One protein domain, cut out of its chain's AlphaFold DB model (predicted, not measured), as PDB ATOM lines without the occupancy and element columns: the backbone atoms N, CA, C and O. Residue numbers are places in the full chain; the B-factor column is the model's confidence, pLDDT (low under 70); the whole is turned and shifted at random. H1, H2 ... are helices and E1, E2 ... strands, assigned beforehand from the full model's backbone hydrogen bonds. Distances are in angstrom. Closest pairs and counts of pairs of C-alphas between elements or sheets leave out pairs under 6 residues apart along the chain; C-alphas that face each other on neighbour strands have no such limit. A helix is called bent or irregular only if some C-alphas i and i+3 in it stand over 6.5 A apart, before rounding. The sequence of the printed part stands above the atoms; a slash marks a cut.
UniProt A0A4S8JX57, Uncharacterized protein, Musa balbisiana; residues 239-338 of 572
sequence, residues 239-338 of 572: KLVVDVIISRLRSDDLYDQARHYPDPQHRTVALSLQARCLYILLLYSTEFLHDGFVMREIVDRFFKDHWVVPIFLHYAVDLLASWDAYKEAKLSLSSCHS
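AT A GLANCE: This is residues 239 to 338 of the 572 residues of an uncharacterized protein of Musa balbisiana (UniProt A0A4S8JX57). Helix H3 runs through the core, with H1 packed on one side of it and the small strand hairpin E1 E2 on the other, E1 nearer to H3. H5 and H7 pack together over a further side, and a long loop, residues 252 to 263, leads round to H2 at one end. The 100 printed residues hold, in order, H1 H2 H3 H4 H5 E1 E2 H6 H7, mostly helix, with an antiparallel sheet. The whole is compact, radius of gyration of the C-alphas 12.8 A, spanning 35 by 35 by 28 A.

IN THESE COORDINATES: Find E1 at residues 308 to 312, 12.4 A long, and E2 at 315 to 318. H3, residues 272 to 284, is 19.2 A long. H1 runs 18.5 A from C-alpha 239 at (-51.151, -47.379, 21.138) to residue 251. H5, 292 to 303, is 14.6 A; H7, 327 to 336, is 14.8 A and ends at (-43.229, -19.222, 24.298). Look for H2 at 264 to 270, irregular with C-alphas 265 and 268 7.7 A apart, H4 at 286 to 290, H6 at 319 to 322.

HOW THE PARTS SIT: In the hairpin, N 309 and O 317 are 2.9 A apart, within hydrogen-bond range. The closest C-alphas of H3 and E1 are Arg 276 and Ile 311, 5.1 A. H1 touches H3, closest C-alphas Ile 246 and Leu 278, 6.5 A, at a shallow tilt of 29 degrees, opposite ways. H5 touches H7, C-alphas Gly 292 and Glu 328 closest at 4.8 A, a steep tilt of 43 degrees, the same way. With residues 301 to 303 alone, H5 touches H2, closest C-alphas Phe 302 and Thr 268, 5.2 A. H4 touches H7, closest C-alphas His 290 and Glu 328, 5.3 A. H6 is close to H7 but not clearly touching, closest C-alphas Leu 320 and Lys 330, 7.1 A. Every O i to N i+4 pair is within range in H1, H4 and H5; H3 has 7 of 9, H7 5 of 6, H2 1 of 3 beside 3 of 4 O i to N i+3 pairs, and H6 is too short.

THE WHOLE: C-alphas 239 and 263 are farthest apart, 35.5 A. The printed part has no cut; H1 to H2 is the long link. No printed residue is under 70 in pLDDT.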
ATOM      1  N   LYS A 239     -50.788 -48.803  21.224       95.56
ATOM      2  CA  LYS A 239     -51.151 -47.379  21.138       95.56
ATOM      3  C   LYS A 239     -51.948 -46.907  22.358       95.56
ATOM      4  O   LYS A 239     -51.637 -45.866  22.920       95.56
ATOM      5  N   LEU A 240     -52.915 -47.708  22.812       94.38
ATOM      6  CA  LEU A 240     -53.731 -47.392  23.988       94.38
ATOM      7  C   LEU A 240     -52.880 -47.193  25.249       94.38
ATOM      8  O   LEU A 240     -53.106 -46.247  25.996       94.38
ATOM      9  N   VAL A 241     -51.876 -48.049  25.463       95.62
ATOM     10  CA  VAL A 241     -50.962 -47.935  26.606       95.62
ATOM     11  C   VAL A 241     -50.161 -46.635  26.511       95.62
ATOM     12  O   VAL A 241     -50.119 -45.872  27.474       95.62
ATOM     13  N   VAL A 242     -49.578 -46.345  25.343       97.50
ATOM     14  CA  VAL A 242     -48.799 -45.117  25.112       97.50
ATOM     15  C   VAL A 242     -49.657 -43.863  25.330       97.50
ATOM     16  O   VAL A 242     -49.256 -42.970  26.076       97.50
ATOM     17  N   ASP A 243     -50.857 -43.810  24.750       97.06
ATOM     18  CA  ASP A 243     -51.757 -42.654  24.825       97.06
ATOM     19  C   ASP A 243     -52.248 -42.390  26.260       97.06
ATOM     20  O   ASP A 243     -52.339 -41.235  26.697       97.06
ATOM     21  N   VAL A 244     -52.528 -43.448  27.028       95.38
ATOM     22  CA  VAL A 244     -52.920 -43.326  28.439       95.38
ATOM     23  C   VAL A 244     -51.755 -42.816  29.289       95.38
ATOM     24  O   VAL A 244     -51.958 -41.925  30.118       95.38
ATOM     25  N   ILE A 245     -50.529 -43.300  29.059       96.00
ATOM     26  CA  ILE A 245     -49.337 -42.798  29.762       96.00
ATOM     27  C   ILE A 245     -49.100 -41.322  29.427       96.00
ATOM     28  O   ILE A 245     -48.903 -40.522  30.339       96.00
ATOM     29  N   ILE A 246     -49.177 -40.927  28.149       97.44
ATOM     30  CA  ILE A 246     -49.063 -39.518  27.733       97.44
ATOM     31  C   ILE A 246     -50.115 -38.666  28.449       97.44
ATOM     32  O   ILE A 246     -49.802 -37.594  28.966       97.44
ATOM     33  N   SER A 247     -51.355 -39.150  28.530       95.19
ATOM     34  CA  SER A 247     -52.440 -38.446  29.220       95.19
ATOM     35  C   SER A 247     -52.144 -38.261  30.713       95.19
ATOM     36  O   SER A 247     -52.294 -37.155  31.232       95.19
ATOM     37  N   ARG A 248     -51.632 -39.292  31.398       93.94
ATOM     38  CA  ARG A 248     -51.216 -39.197  32.810       93.94
ATOM     39  C   ARG A 248     -50.031 -38.261  33.006       93.94
ATOM     40  O   ARG A 248     -50.074 -37.416  33.892       93.94
ATOM     41  N   LEU A 249     -49.021 -38.325  32.139       94.38
ATOM     42  CA  LEU A 249     -47.890 -37.393  32.162       94.38
ATOM     43  C   LEU A 249     -48.327 -35.942  31.943       94.38
ATOM     44  O   LEU A 249     -47.647 -35.039  32.409       94.38
ATOM     45  N   ARG A 250     -49.431 -35.674  31.244       94.75
ATOM     46  CA  ARG A 250     -49.943 -34.306  31.078       94.75
ATOM     47  C   ARG A 250     -50.650 -33.798  32.331       94.75
ATOM     48  O   ARG A 250     -50.443 -32.650  32.727       94.75
ATOM     49  N   SER A 251     -51.470 -34.642  32.953       91.25
ATOM     50  CA  SER A 251     -52.309 -34.251  34.089       91.25
ATOM     51  C   SER A 251     -51.549 -34.259  35.419       91.25
ATOM     52  O   SER A 251     -51.613 -33.280  36.173       91.25
ATOM     53  N   ASP A 252     -50.758 -35.300  35.665       90.75
ATOM     54  CA  ASP A 252     -50.180 -35.603  36.974       90.75
ATOM     55  C   ASP A 252     -48.736 -35.089  37.114       90.75
ATOM     56  O   ASP A 252     -48.089 -34.667  36.151       90.75
ATOM     57  N   ASP A 253     -48.222 -35.088  38.343       90.88
ATOM     58  CA  ASP A 253     -46.786 -35.029  38.632       90.88
ATOM     59  C   ASP A 253     -46.326 -36.442  38.994       90.88
ATOM     60  O   ASP A 253     -46.329 -36.856  40.154       90.88
ATOM     61  N   LEU A 254     -46.013 -37.210  37.954       89.88
ATOM     62  CA  LEU A 254     -45.729 -38.639  38.003       89.88
ATOM     63  C   LEU A 254     -44.563 -38.952  38.946       89.88
ATOM     64  O   LEU A 254     -44.578 -40.007  39.567       89.88
ATOM     65  N   TYR A 255     -43.605 -38.033  39.091       89.56
ATOM     66  CA  TYR A 255     -42.388 -38.187  39.899       89.56
ATOM     67  C   TYR A 255     -42.433 -37.439  41.242       89.56
ATOM     68  O   TYR A 255     -41.420 -37.395  41.946       89.56
ATOM     69  N   ASP A 256     -43.578 -36.834  41.578       89.06
ATOM     70  CA  ASP A 256     -43.820 -36.048  42.796       89.06
ATOM     71  C   ASP A 256     -42.691 -35.037  43.099       89.06
ATOM     72  O   ASP A 256     -42.136 -34.962  44.204       89.06
ATOM     73  N   GLN A 257     -42.293 -34.291  42.062       88.81
ATOM     74  CA  GLN A 257     -41.203 -33.313  42.104       88.81
ATOM     75  C   GLN A 257     -41.681 -31.904  42.458       88.81
ATOM     76  O   GLN A 257     -40.950 -31.149  43.097       88.81
ATOM     77  N   ALA A 258     -42.910 -31.528  42.116       88.31
ATOM     78  CA  ALA A 258     -43.468 -30.199  42.343       88.31
ATOM     79  C   ALA A 258     -43.457 -29.817  43.830       88.31
ATOM     80  O   ALA A 258     -43.131 -28.681  44.174       88.31
ATOM     81  N   ARG A 259     -43.697 -30.770  44.743       86.62
ATOM     82  CA  ARG A 259     -43.581 -30.533  46.197       86.62
ATOM     83  C   ARG A 259     -42.166 -30.126  46.634       86.62
ATOM     84  O   ARG A 259     -42.000 -29.460  47.657       86.62
ATOM     85  N   HIS A 260     -41.142 -30.517  45.875       86.38
ATOM     86  CA  HIS A 260     -39.745 -30.170  46.123       86.38
ATOM     87  C   HIS A 260     -39.340 -28.842  45.473       86.38
ATOM     88  O   HIS A 260     -38.270 -28.331  45.794       86.38
ATOM     89  N   TYR A 261     -40.203 -28.239  44.653       90.88
ATOM     90  CA  TYR A 261     -39.999 -26.957  43.982       90.88
ATOM     91  C   TYR A 261     -41.193 -26.022  44.238       90.88
ATOM     92  O   TYR A 261     -42.036 -25.827  43.367       90.88
ATOM     93  N   PRO A 262     -41.280 -25.415  45.437       88.81
ATOM     94  CA  PRO A 262     -42.435 -24.604  45.827       88.81
ATOM     95  C   PRO A 262     -42.543 -23.268  45.076       88.81
ATOM     96  O   PRO A 262     -43.600 -22.643  45.112       88.81
ATOM     97  N   ASP A 263     -41.463 -22.807  44.436       90.38
ATOM     98  CA  ASP A 263     -41.493 -21.609  43.597       90.38
ATOM     99  C   ASP A 263     -42.119 -21.950  42.231       90.38
ATOM    100  O   ASP A 263     -41.571 -22.792  41.511       90.38
ATOM    101  N   PRO A 264     -43.225 -21.293  41.827       90.25
ATOM    102  CA  PRO A 264     -43.852 -21.523  40.528       90.25
ATOM    103  C   PRO A 264     -42.916 -21.310  39.329       90.25
ATOM    104  O   PRO A 264     -43.139 -21.904  38.274       90.25
ATOM    105  N   GLN A 265     -41.873 -20.486  39.470       89.69
ATOM    106  CA  GLN A 265     -40.882 -20.256  38.415       89.69
ATOM    107  C   GLN A 265     -39.993 -21.479  38.166       89.69
ATOM    108  O   GLN A 265     -39.398 -21.588  37.102       89.69
ATOM    109  N   HIS A 266     -39.923 -22.426  39.105       92.88
ATOM    110  CA  HIS A 266     -39.113 -23.636  38.962       92.88
ATOM    111  C   HIS A 266     -39.866 -24.805  38.316       92.88
ATOM    112  O   HIS A 266     -39.314 -25.900  38.214       92.88
ATOM    113  N   ARG A 267     -41.121 -24.604  37.889       93.25
ATOM    114  CA  ARG A 267     -42.004 -25.668  37.390       93.25
ATOM    115  C   ARG A 267     -41.366 -26.530  36.299       93.25
ATOM    116  O   ARG A 267     -41.442 -27.751  36.370       93.25
ATOM    117  N   THR A 268     -40.750 -25.915  35.297       92.69
ATOM    118  CA  THR A 268     -40.151 -26.623  34.154       92.69
ATOM    119  C   THR A 268     -38.923 -27.441  34.556       92.69
ATOM    120  O   THR A 268     -38.738 -28.553  34.063       92.69
ATOM    121  N   VAL A 269     -38.140 -26.967  35.531       93.38
ATOM    122  CA  VAL A 269     -37.047 -27.750  36.129       93.38
ATOM    123  C   VAL A 269     -37.593 -28.914  36.957       93.38
ATOM    124  O   VAL A 269     -37.126 -30.041  36.789       93.38
ATOM    125  N   ALA A 270     -38.606 -28.665  37.790       93.44
ATOM    126  CA  ALA A 270     -39.251 -29.685  38.618       93.44
ATOM    127  C   ALA A 270     -39.805 -30.837  37.770       93.44
ATOM    128  O   ALA A 270     -39.589 -32.007  38.067       93.44
ATOM    129  N   LEU A 271     -40.457 -30.501  36.658       95.00
ATOM    130  CA  LEU A 271     -41.057 -31.466  35.741       95.00
ATOM    131  C   LEU A 271     -40.080 -31.973  34.669       95.00
ATOM    132  O   LEU A 271     -40.509 -32.636  33.732       95.00
ATOM    133  N   SER A 272     -38.776 -31.698  34.766       93.06
ATOM    134  CA  SER A 272     -37.824 -31.996  33.683       93.06
ATOM    135  C   SER A 272     -37.655 -33.493  33.388       93.06
ATOM    136  O   SER A 272     -37.518 -33.875  32.225       93.06
ATOM    137  N   LEU A 273     -37.719 -34.355  34.410       91.81
ATOM    138  CA  LEU A 273     -37.738 -35.816  34.243       91.81
ATOM    139  C   LEU A 273     -39.023 -36.278  33.528       91.81
ATOM    140  O   LEU A 273     -38.985 -37.098  32.613       91.81
ATOM    141  N   GLN A 274     -40.153 -35.662  33.847       94.75
ATOM    142  CA  GLN A 274     -41.403 -35.924  33.146       94.75
ATOM    143  C   GLN A 274     -41.376 -35.432  31.699       94.75
ATOM    144  O   GLN A 274     -41.805 -36.141  30.793       94.75
ATOM    145  N   ALA A 275     -40.809 -34.247  31.474       95.69
ATOM    146  CA  ALA A 275     -40.692 -33.615  30.170       95.69
ATOM    147  C   ALA A 275     -39.862 -34.463  29.194       95.69
ATOM    148  O   ALA A 275     -40.260 -34.633  28.042       95.69
ATOM    149  N   ARG A 276     -38.746 -35.057  29.652       94.75
ATOM    150  CA  ARG A 276     -37.953 -35.976  28.813       94.75
ATOM    151  C   ARG A 276     -38.714 -37.239  28.436       94.75
ATOM    152  O   ARG A 276     -38.619 -37.687  27.298       94.75
ATOM    153  N   CYS A 277     -39.487 -37.791  29.370       96.50
ATOM    154  CA  CYS A 277     -40.301 -38.969  29.104       96.50
ATOM    155  C   CYS A 277     -41.399 -38.659  28.093       96.50
ATOM    156  O   CYS A 277     -41.542 -39.359  27.090       96.50
ATOM    157  N   LEU A 278     -42.083 -37.533  28.293       97.50
ATOM    158  CA  LEU A 278     -43.105 -37.046  27.388       97.50
ATOM    159  C   LEU A 278     -42.559 -36.822  25.972       97.50
ATOM    160  O   LEU A 278     -43.195 -37.262  25.022       97.50
ATOM    161  N   TYR A 279     -41.376 -36.214  25.816       97.56
ATOM    162  CA  TYR A 279     -40.757 -36.020  24.499       97.56
ATOM    163  C   TYR A 279     -40.628 -37.336  23.717       97.56
ATOM    164  O   TYR A 279     -41.048 -37.399  22.566       97.56
ATOM    165  N   ILE A 280     -40.105 -38.396  24.345       97.81
ATOM    166  CA  ILE A 280     -39.932 -39.698  23.686       97.81
ATOM    167  C   ILE A 280     -41.280 -40.351  23.369       97.81
ATOM    168  O   ILE A 280     -41.464 -40.881  22.278       97.81
ATOM    169  N   LEU A 281     -42.237 -40.308  24.297       98.06
ATOM    170  CA  LEU A 281     -43.547 -40.932  24.090       98.06
ATOM    171  C   LEU A 281     -44.367 -40.232  23.000       98.06
ATOM    172  O   LEU A 281     -45.057 -40.905  22.238       98.06
ATOM    173  N   LEU A 282     -44.237 -38.911  22.855       97.94
ATOM    174  CA  LEU A 282     -44.855 -38.163  21.755       97.94
ATOM    175  C   LEU A 282     -44.368 -38.630  20.375       97.94
ATOM    176  O   LEU A 282     -45.115 -38.538  19.408       97.94
ATOM    177  N   LEU A 283     -43.149 -39.168  20.271       97.06
ATOM    178  CA  LEU A 283     -42.639 -39.736  19.019       97.06
ATOM    179  C   LEU A 283     -43.238 -41.116  18.701       97.06
ATOM    180  O   LEU A 283     -43.282 -41.497  17.535       97.06
ATOM    181  N   TYR A 284     -43.727 -41.852  19.706       97.75
ATOM    182  CA  TYR A 284     -44.526 -43.067  19.490       97.75
ATOM    183  C   TYR A 284     -45.983 -42.754  19.116       97.75
ATOM    184  O   TYR A 284     -46.631 -43.583  18.480       97.75
ATOM    185  N   SER A 285     -46.501 -41.580  19.494       96.88
ATOM    186  CA  SER A 285     -47.874 -41.143  19.209       96.88
ATOM    187  C   SER A 285     -47.884 -39.708  18.671       96.88
ATOM    188  O   SER A 285     -48.230 -38.741  19.354       96.88
ATOM    189  N   THR A 286     -47.470 -39.563  17.407       95.75
ATOM    190  CA  THR A 286     -47.285 -38.258  16.747       95.75
ATOM    191  C   THR A 286     -48.588 -37.482  16.544       95.75
ATOM    192  O   THR A 286     -48.551 -36.274  16.315       95.75
ATOM    193  N   GLU A 287     -49.747 -38.124  16.694       95.69
ATOM    194  CA  GLU A 287     -51.062 -37.472  16.666       95.69
ATOM    195  C   GLU A 287     -51.142 -36.316  17.675       95.69
ATOM    196  O   GLU A 287     -51.651 -35.246  17.345       95.69
ATOM    197  N   PHE A 288     -50.539 -36.478  18.858       96.88
ATOM    198  CA  PHE A 288     -50.463 -35.409  19.855       96.88
ATOM    199  C   PHE A 288     -49.604 -34.223  19.397       96.88
ATOM    200  O   PHE A 288     -49.944 -33.089  19.716       96.88
ATOM    201  N   LEU A 289     -48.534 -34.451  18.620       96.44
ATOM    202  CA  LEU A 289     -47.676 -33.385  18.067       96.44
ATOM    203  C   LEU A 289     -48.390 -32.549  16.992       96.44
ATOM    204  O   LEU A 289     -47.998 -31.409  16.720       96.44
ATOM    205  N   HIS A 290     -49.442 -33.108  16.394       95.94
ATOM    206  CA  HIS A 290     -50.296 -32.448  15.411       95.94
ATOM    207  C   HIS A 290     -51.562 -31.819  16.016       95.94
ATOM    208  O   HIS A 290     -52.295 -31.148  15.291       95.94
ATOM    209  N   ASP A 291     -51.812 -31.971  17.320       96.94
ATOM    210  CA  ASP A 291     -52.934 -31.338  18.016       96.94
ATOM    211  C   ASP A 291     -52.494 -30.022  18.681       96.94
ATOM    212  O   ASP A 291     -51.765 -29.999  19.675       96.94
ATOM    213  N   GLY A 292     -52.963 -28.891  18.146       95.56
ATOM    214  CA  GLY A 292     -52.591 -27.562  18.637       95.56
ATOM    215  C   GLY A 292     -53.106 -27.210  20.036       95.56
ATOM    216  O   GLY A 292     -52.497 -26.373  20.705       95.56
ATOM    217  N   PHE A 293     -54.195 -27.820  20.514       96.00
ATOM    218  CA  PHE A 293     -54.653 -27.604  21.890       96.00
ATOM    219  C   PHE A 293     -53.777 -28.378  22.867       96.00
ATOM    220  O   PHE A 293     -53.308 -27.802  23.852       96.00
ATOM    221  N   VAL A 294     -53.505 -29.645  22.552       96.94
ATOM    222  CA  VAL A 294     -52.640 -30.497  23.371       96.94
ATOM    223  C   VAL A 294     -51.217 -29.947  23.408       96.94
ATOM    224  O   VAL A 294     -50.649 -29.798  24.489       96.94
ATOM    225  N   MET A 295     -50.649 -29.564  22.262       97.44
ATOM    226  CA  MET A 295     -49.283 -29.039  22.225       97.44
ATOM    227  C   MET A 295     -49.128 -27.715  22.960       97.44
ATOM    228  O   MET A 295     -48.095 -27.498  23.591       97.44
ATOM    229  N   ARG A 296     -50.142 -26.845  22.958       96.94
ATOM    230  CA  ARG A 296     -50.101 -25.609  23.749       96.94
ATOM    231  C   ARG A 296     -50.060 -25.901  25.249       96.94
ATOM    232  O   ARG A 296     -49.285 -25.269  25.963       96.94
ATOM    233  N   GLU A 297     -50.866 -26.855  25.715       96.88
ATOM    234  CA  GLU A 297     -50.867 -27.304  27.112       96.88
ATOM    235  C   GLU A 297     -49.511 -27.916  27.499       96.88
ATOM    236  O   GLU A 297     -48.918 -27.527  28.507       96.88
ATOM    237  N   ILE A 298     -48.992 -28.826  26.667       97.75
ATOM    238  CA  ILE A 298     -47.697 -29.482  26.873       97.75
ATOM    239  C   ILE A 298     -46.570 -28.448  26.925       97.75
ATOM    240  O   ILE A 298     -45.755 -28.469  27.849       97.75
ATOM    241  N   VAL A 299     -46.523 -27.522  25.965       97.50
ATOM    242  CA  VAL A 299     -45.474 -26.501  25.911       97.50
ATOM    243  C   VAL A 299     -45.551 -25.575  27.118       97.50
ATOM    244  O   VAL A 299     -44.525 -25.385  27.765       97.50
ATOM    245  N   ASP A 300     -46.724 -25.044  27.487       95.25
ATOM    246  CA  ASP A 300     -46.801 -24.168  28.664       95.25
ATOM    247  C   ASP A 300     -46.392 -24.914  29.940       95.25
ATOM    248  O   ASP A 300     -45.677 -24.360  30.779       95.25
ATOM    249  N   ARG A 301     -46.790 -26.179  30.101       95.31
ATOM    250  CA  ARG A 301     -46.483 -26.936  31.318       95.31
ATOM    251  C   ARG A 301     -45.009 -27.332  31.422       95.31
ATOM    252  O   ARG A 301     -44.416 -27.097  32.477       95.31
ATOM    253  N   PHE A 302     -44.435 -27.908  30.365       96.50
ATOM    254  CA  PHE A 302     -43.133 -28.592  30.416       96.50
ATOM    255  C   PHE A 302     -41.989 -27.823  29.760       96.50
ATOM    256  O   PHE A 302     -40.851 -27.942  30.206       96.50
ATOM    257  N   PHE A 303     -42.275 -27.031  28.728       96.19
ATOM    258  CA  PHE A 303     -41.248 -26.478  27.840       96.19
ATOM    259  C   PHE A 303     -41.283 -24.954  27.742       96.19
ATOM    260  O   PHE A 303     -40.609 -24.390  26.899       96.19
ATOM    261  N   LYS A 304     -42.044 -24.264  28.597       94.44
ATOM    262  CA  LYS A 304     -42.315 -22.817  28.502       94.44
ATOM    263  C   LYS A 304     -41.075 -21.937  28.368       94.44
ATOM    264  O   LYS A 304     -41.124 -20.900  27.716       94.44
ATOM    265  N   ASP A 305     -40.007 -22.316  29.050       92.25
ATOM    266  CA  ASP A 305     -38.718 -21.634  29.060       92.25
ATOM    267  C   ASP A 305     -37.546 -22.601  28.829       92.25
ATOM    268  O   ASP A 305     -36.397 -22.207  29.012       92.25
ATOM    269  N   HIS A 306     -37.832 -23.845  28.425       93.38
ATOM    270  CA  HIS A 306     -36.840 -24.888  28.177       93.38
ATOM    271  C   HIS A 306     -37.072 -25.530  26.806       93.38
ATOM    272  O   HIS A 306     -37.969 -26.354  26.642       93.38
ATOM    273  N   TRP A 307     -36.221 -25.201  25.830       94.31
ATOM    274  CA  TRP A 307     -36.239 -25.819  24.496       94.31
ATOM    275  C   TRP A 307     -35.105 -26.828  24.262       94.31
ATOM    276  O   TRP A 307     -35.167 -27.598  23.313       94.31
ATOM    277  N   VAL A 308     -34.085 -26.849  25.122       94.38
ATOM    278  CA  VAL A 308     -33.051 -27.892  25.133       94.38
ATOM    279  C   VAL A 308     -33.387 -28.883  26.239       94.38
ATOM    280  O   VAL A 308     -33.424 -28.514  27.413       94.38
ATOM    281  N   VAL A 309     -33.640 -30.136  25.866       94.12
ATOM    282  CA  VAL A 309     -34.174 -31.163  26.767       94.12
ATOM    283  C   VAL A 309     -33.206 -32.341  26.843       94.12
ATOM    284  O   VAL A 309     -33.012 -33.027  25.840       94.12
ATOM    285  N   PRO A 310     -32.606 -32.626  28.010       93.25
ATOM    286  CA  PRO A 310     -31.833 -33.847  28.218       93.25
ATOM    287  C   PRO A 310     -32.752 -35.067  28.180       93.25
ATOM    288  O   PRO A 310     -33.669 -35.155  28.995       93.25
ATOM    289  N   ILE A 311     -32.504 -36.013  27.274       93.31
ATOM    290  CA  ILE A 311     -33.316 -37.232  27.150       93.31
ATOM    291  C   ILE A 311     -32.697 -38.427  27.878       93.31
ATOM    292  O   ILE A 311     -33.424 -39.260  28.411       93.31
ATOM    293  N   PHE A 312     -31.363 -38.491  27.958       91.38
ATOM    294  CA  PHE A 312     -30.640 -39.534  28.684       91.38
ATOM    295  C   PHE A 312     -29.223 -39.058  29.035       91.38
ATOM    296  O   PHE A 312     -28.459 -38.692  28.144       91.38
ATOM    297  N   LEU A 313     -28.844 -39.079  30.318       87.56
ATOM    298  CA  LEU A 313     -27.565 -38.532  30.805       87.56
ATOM    299  C   LEU A 313     -27.300 -37.109  30.263       87.56
ATOM    300  O   LEU A 313     -28.095 -36.201  30.499       87.56
ATOM    301  N   HIS A 314     -26.188 -36.914  29.546       86.12
ATOM    302  CA  HIS A 314     -25.818 -35.646  28.917       86.12
ATOM    303  C   HIS A 314     -26.392 -35.483  27.503       86.12
ATOM    304  O   HIS A 314     -26.248 -34.409  26.925       86.12
ATOM    305  N   TYR A 315     -27.026 -36.515  26.935       92.38
ATOM    306  CA  TYR A 315     -27.617 -36.410  25.609       92.38
ATOM    307  C   TYR A 315     -28.888 -35.581  25.650       92.38
ATOM    308  O   TYR A 315     -29.812 -35.876  26.415       92.38
ATOM    309  N   ALA A 316     -28.938 -34.566  24.800       93.81
ATOM    310  CA  ALA A 316     -30.038 -33.626  24.725       93.81
ATOM    311  C   ALA A 316     -30.598 -33.533  23.310       93.81
ATOM    312  O   ALA A 316     -29.932 -33.879  22.338       93.81
ATOM    313  N   VAL A 317     -31.827 -33.042  23.217       93.69
ATOM    314  CA  VAL A 317     -32.476 -32.652  21.966       93.69
ATOM    315  C   VAL A 317     -32.789 -31.165  22.015       93.69
ATOM    316  O   VAL A 317     -33.146 -30.626  23.067       93.69
ATOM    317  N   ASP A 318     -32.666 -30.501  20.873       93.62
ATOM    318  CA  ASP A 318     -33.149 -29.138  20.690       93.62
ATOM    319  C   ASP A 318     -34.538 -29.212  20.058       93.62
ATOM    320  O   ASP A 318     -34.684 -29.615  18.902       93.62
ATOM    321  N   LEU A 319     -35.567 -28.850  20.821       95.06
ATOM    322  CA  LEU A 319     -36.956 -28.928  20.379       95.06
ATOM    323  C   LEU A 319     -37.242 -28.011  19.188       95.06
ATOM    324  O   LEU A 319     -38.136 -28.314  18.405       95.06
ATOM    325  N   LEU A 320     -36.487 -26.923  19.008       92.00
ATOM    326  CA  LEU A 320     -36.680 -26.022  17.867       92.00
ATOM    327  C   LEU A 320     -36.316 -26.704  16.551       92.00
ATOM    328  O   LEU A 320     -36.972 -26.461  15.544       92.00
ATOM    329  N   ALA A 321     -35.308 -27.577  16.581       89.81
ATOM    330  CA  ALA A 321     -34.937 -28.408  15.445       89.81
ATOM    331  C   ALA A 321     -35.814 -29.667  15.374       89.81
ATOM    332  O   ALA A 321     -36.382 -29.980  14.333       89.81
ATOM    333  N   SER A 322     -35.973 -30.376  16.496       90.75
ATOM    334  CA  SER A 322     -36.674 -31.662  16.535       90.75
ATOM    335  C   SER A 322     -38.161 -31.552  16.205       90.75
ATOM    336  O   SER A 322     -38.724 -32.511  15.680       90.75
ATOM    337  N   TRP A 323     -38.812 -30.433  16.535       93.69
ATOM    338  CA  TRP A 323     -40.231 -30.226  16.247       93.69
ATOM    339  C   TRP A 323     -40.492 -29.398  14.986       93.69
ATOM    340  O   TRP A 323     -41.645 -29.075  14.707       93.69
ATOM    341  N   ASP A 324     -39.464 -29.085  14.191       90.19
ATOM    342  CA  ASP A 324     -39.610 -28.219  13.016       90.19
ATOM    343  C   ASP A 324     -40.601 -28.779  11.977       90.19
ATOM    344  O   ASP A 324     -41.375 -28.031  11.375       90.19
ATOM    345  N   ALA A 325     -40.644 -30.110  11.842       90.00
ATOM    346  CA  ALA A 325     -41.554 -30.832  10.952       90.00
ATOM    347  C   ALA A 325     -43.025 -30.838  11.423       90.00
ATOM    348  O   ALA A 325     -43.931 -31.119  10.636       90.00
ATOM    349  N   TYR A 326     -43.288 -30.512  12.691       94.25
ATOM    350  CA  TYR A 326     -44.604 -30.618  13.315       94.25
ATOM    351  C   TYR A 326     -45.213 -29.232  13.492       94.25
ATOM    352  O   TYR A 326     -44.928 -28.526  14.457       94.25
ATOM    353  N   LYS A 327     -46.084 -28.834  12.558       95.38
ATOM    354  CA  LYS A 327     -46.662 -27.481  12.508       95.38
ATOM    355  C   LYS A 327     -47.215 -27.000  13.858       95.38
ATOM    356  O   LYS A 327     -46.852 -25.915  14.303       95.38
ATOM    357  N   GLU A 328     -48.076 -27.784  14.507       97.25
ATOM    358  CA  GLU A 328     -48.757 -27.361  15.739       97.25
ATOM    359  C   GLU A 328     -47.820 -27.334  16.961       97.25
ATOM    360  O   GLU A 328     -47.863 -26.387  17.756       97.25
ATOM    361  N   ALA A 329     -46.905 -28.303  17.072       96.31
ATOM    362  CA  ALA A 329     -45.833 -28.295  18.068       96.31
ATOM    363  C   ALA A 329     -44.893 -27.089  17.894       96.31
ATOM    364  O   ALA A 329     -44.632 -26.365  18.858       96.31
ATOM    365  N   LYS A 330     -44.448 -26.813  16.662       95.75
ATOM    366  CA  LYS A 330     -43.604 -25.660  16.313       95.75
ATOM    367  C   LYS A 330     -44.281 -24.336  16.648       95.75
ATOM    368  O   LYS A 330     -43.666 -23.470  17.271       95.75
ATOM    369  N   LEU A 331     -45.550 -24.172  16.268       95.88
ATOM    370  CA  LEU A 331     -46.325 -22.969  16.582       95.88
ATOM    371  C   LEU A 331     -46.440 -22.767  18.097       95.88
ATOM    372  O   LEU A 331     -46.136 -21.679  18.590       95.88
ATOM    373  N   SER A 332     -46.787 -23.820  18.839       96.44
ATOM    374  CA  SER A 332     -46.884 -23.776  20.302       96.44
ATOM    375  C   SER A 332     -45.546 -23.396  20.943       96.44
ATOM    376  O   SER A 332     -45.498 -22.472  21.756       96.44
ATOM    377  N   LEU A 333     -44.445 -24.019  20.514       95.38
ATOM    378  CA  LEU A 333     -43.104 -23.740  21.026       95.38
ATOM    379  C   LEU A 333     -42.664 -22.300  20.721       95.38
ATOM    380  O   LEU A 333     -42.223 -21.588  21.622       95.38
ATOM    381  N   SER A 334     -42.842 -21.837  19.481       93.12
ATOM    382  CA  SER A 334     -42.467 -20.476  19.065       93.12
ATOM    383  C   SER A 334     -43.237 -19.378  19.809       93.12
ATOM    384  O   SER A 334     -42.703 -18.291  20.018       93.12
ATOM    385  N   SER A 335     -44.457 -19.669  20.276       92.00
ATOM    386  CA  SER A 335     -45.256 -18.721  21.060       92.00
ATOM    387  C   SER A 335     -44.670 -18.430  22.447       92.00
ATOM    388  O   SER A 335     -44.860 -17.337  22.979       92.00
ATOM    389  N   CYS A 336     -43.918 -19.378  23.016       91.81
ATOM    390  CA  CYS A 336     -43.229 -19.222  24.298       91.81
ATOM    391  C   CYS A 336     -41.762 -18.785  24.141       91.81
ATOM    392  O   CYS A 336     -41.185 -18.229  25.075       91.81
ATOM    393  N   HIS A 337     -41.170 -18.983  22.959       92.00
ATOM    394  CA  HIS A 337     -39.752 -18.738  22.692       92.00
ATOM    395  C   HIS A 337     -39.562 -17.643  21.646       92.00
ATOM    396  O   HIS A 337     -39.376 -17.901  20.457       92.00
ATOM    397  N   SER A 338     -39.565 -16.394  22.107       92.44
ATOM    398  CA  SER A 338     -39.131 -15.255  21.300       92.44
ATOM    399  C   SER A 338     -37.723 -14.798  21.713       92.44
ATOM    400  O   SER A 338     -37.317 -14.999  22.861       92.44
TER     401      SER A 338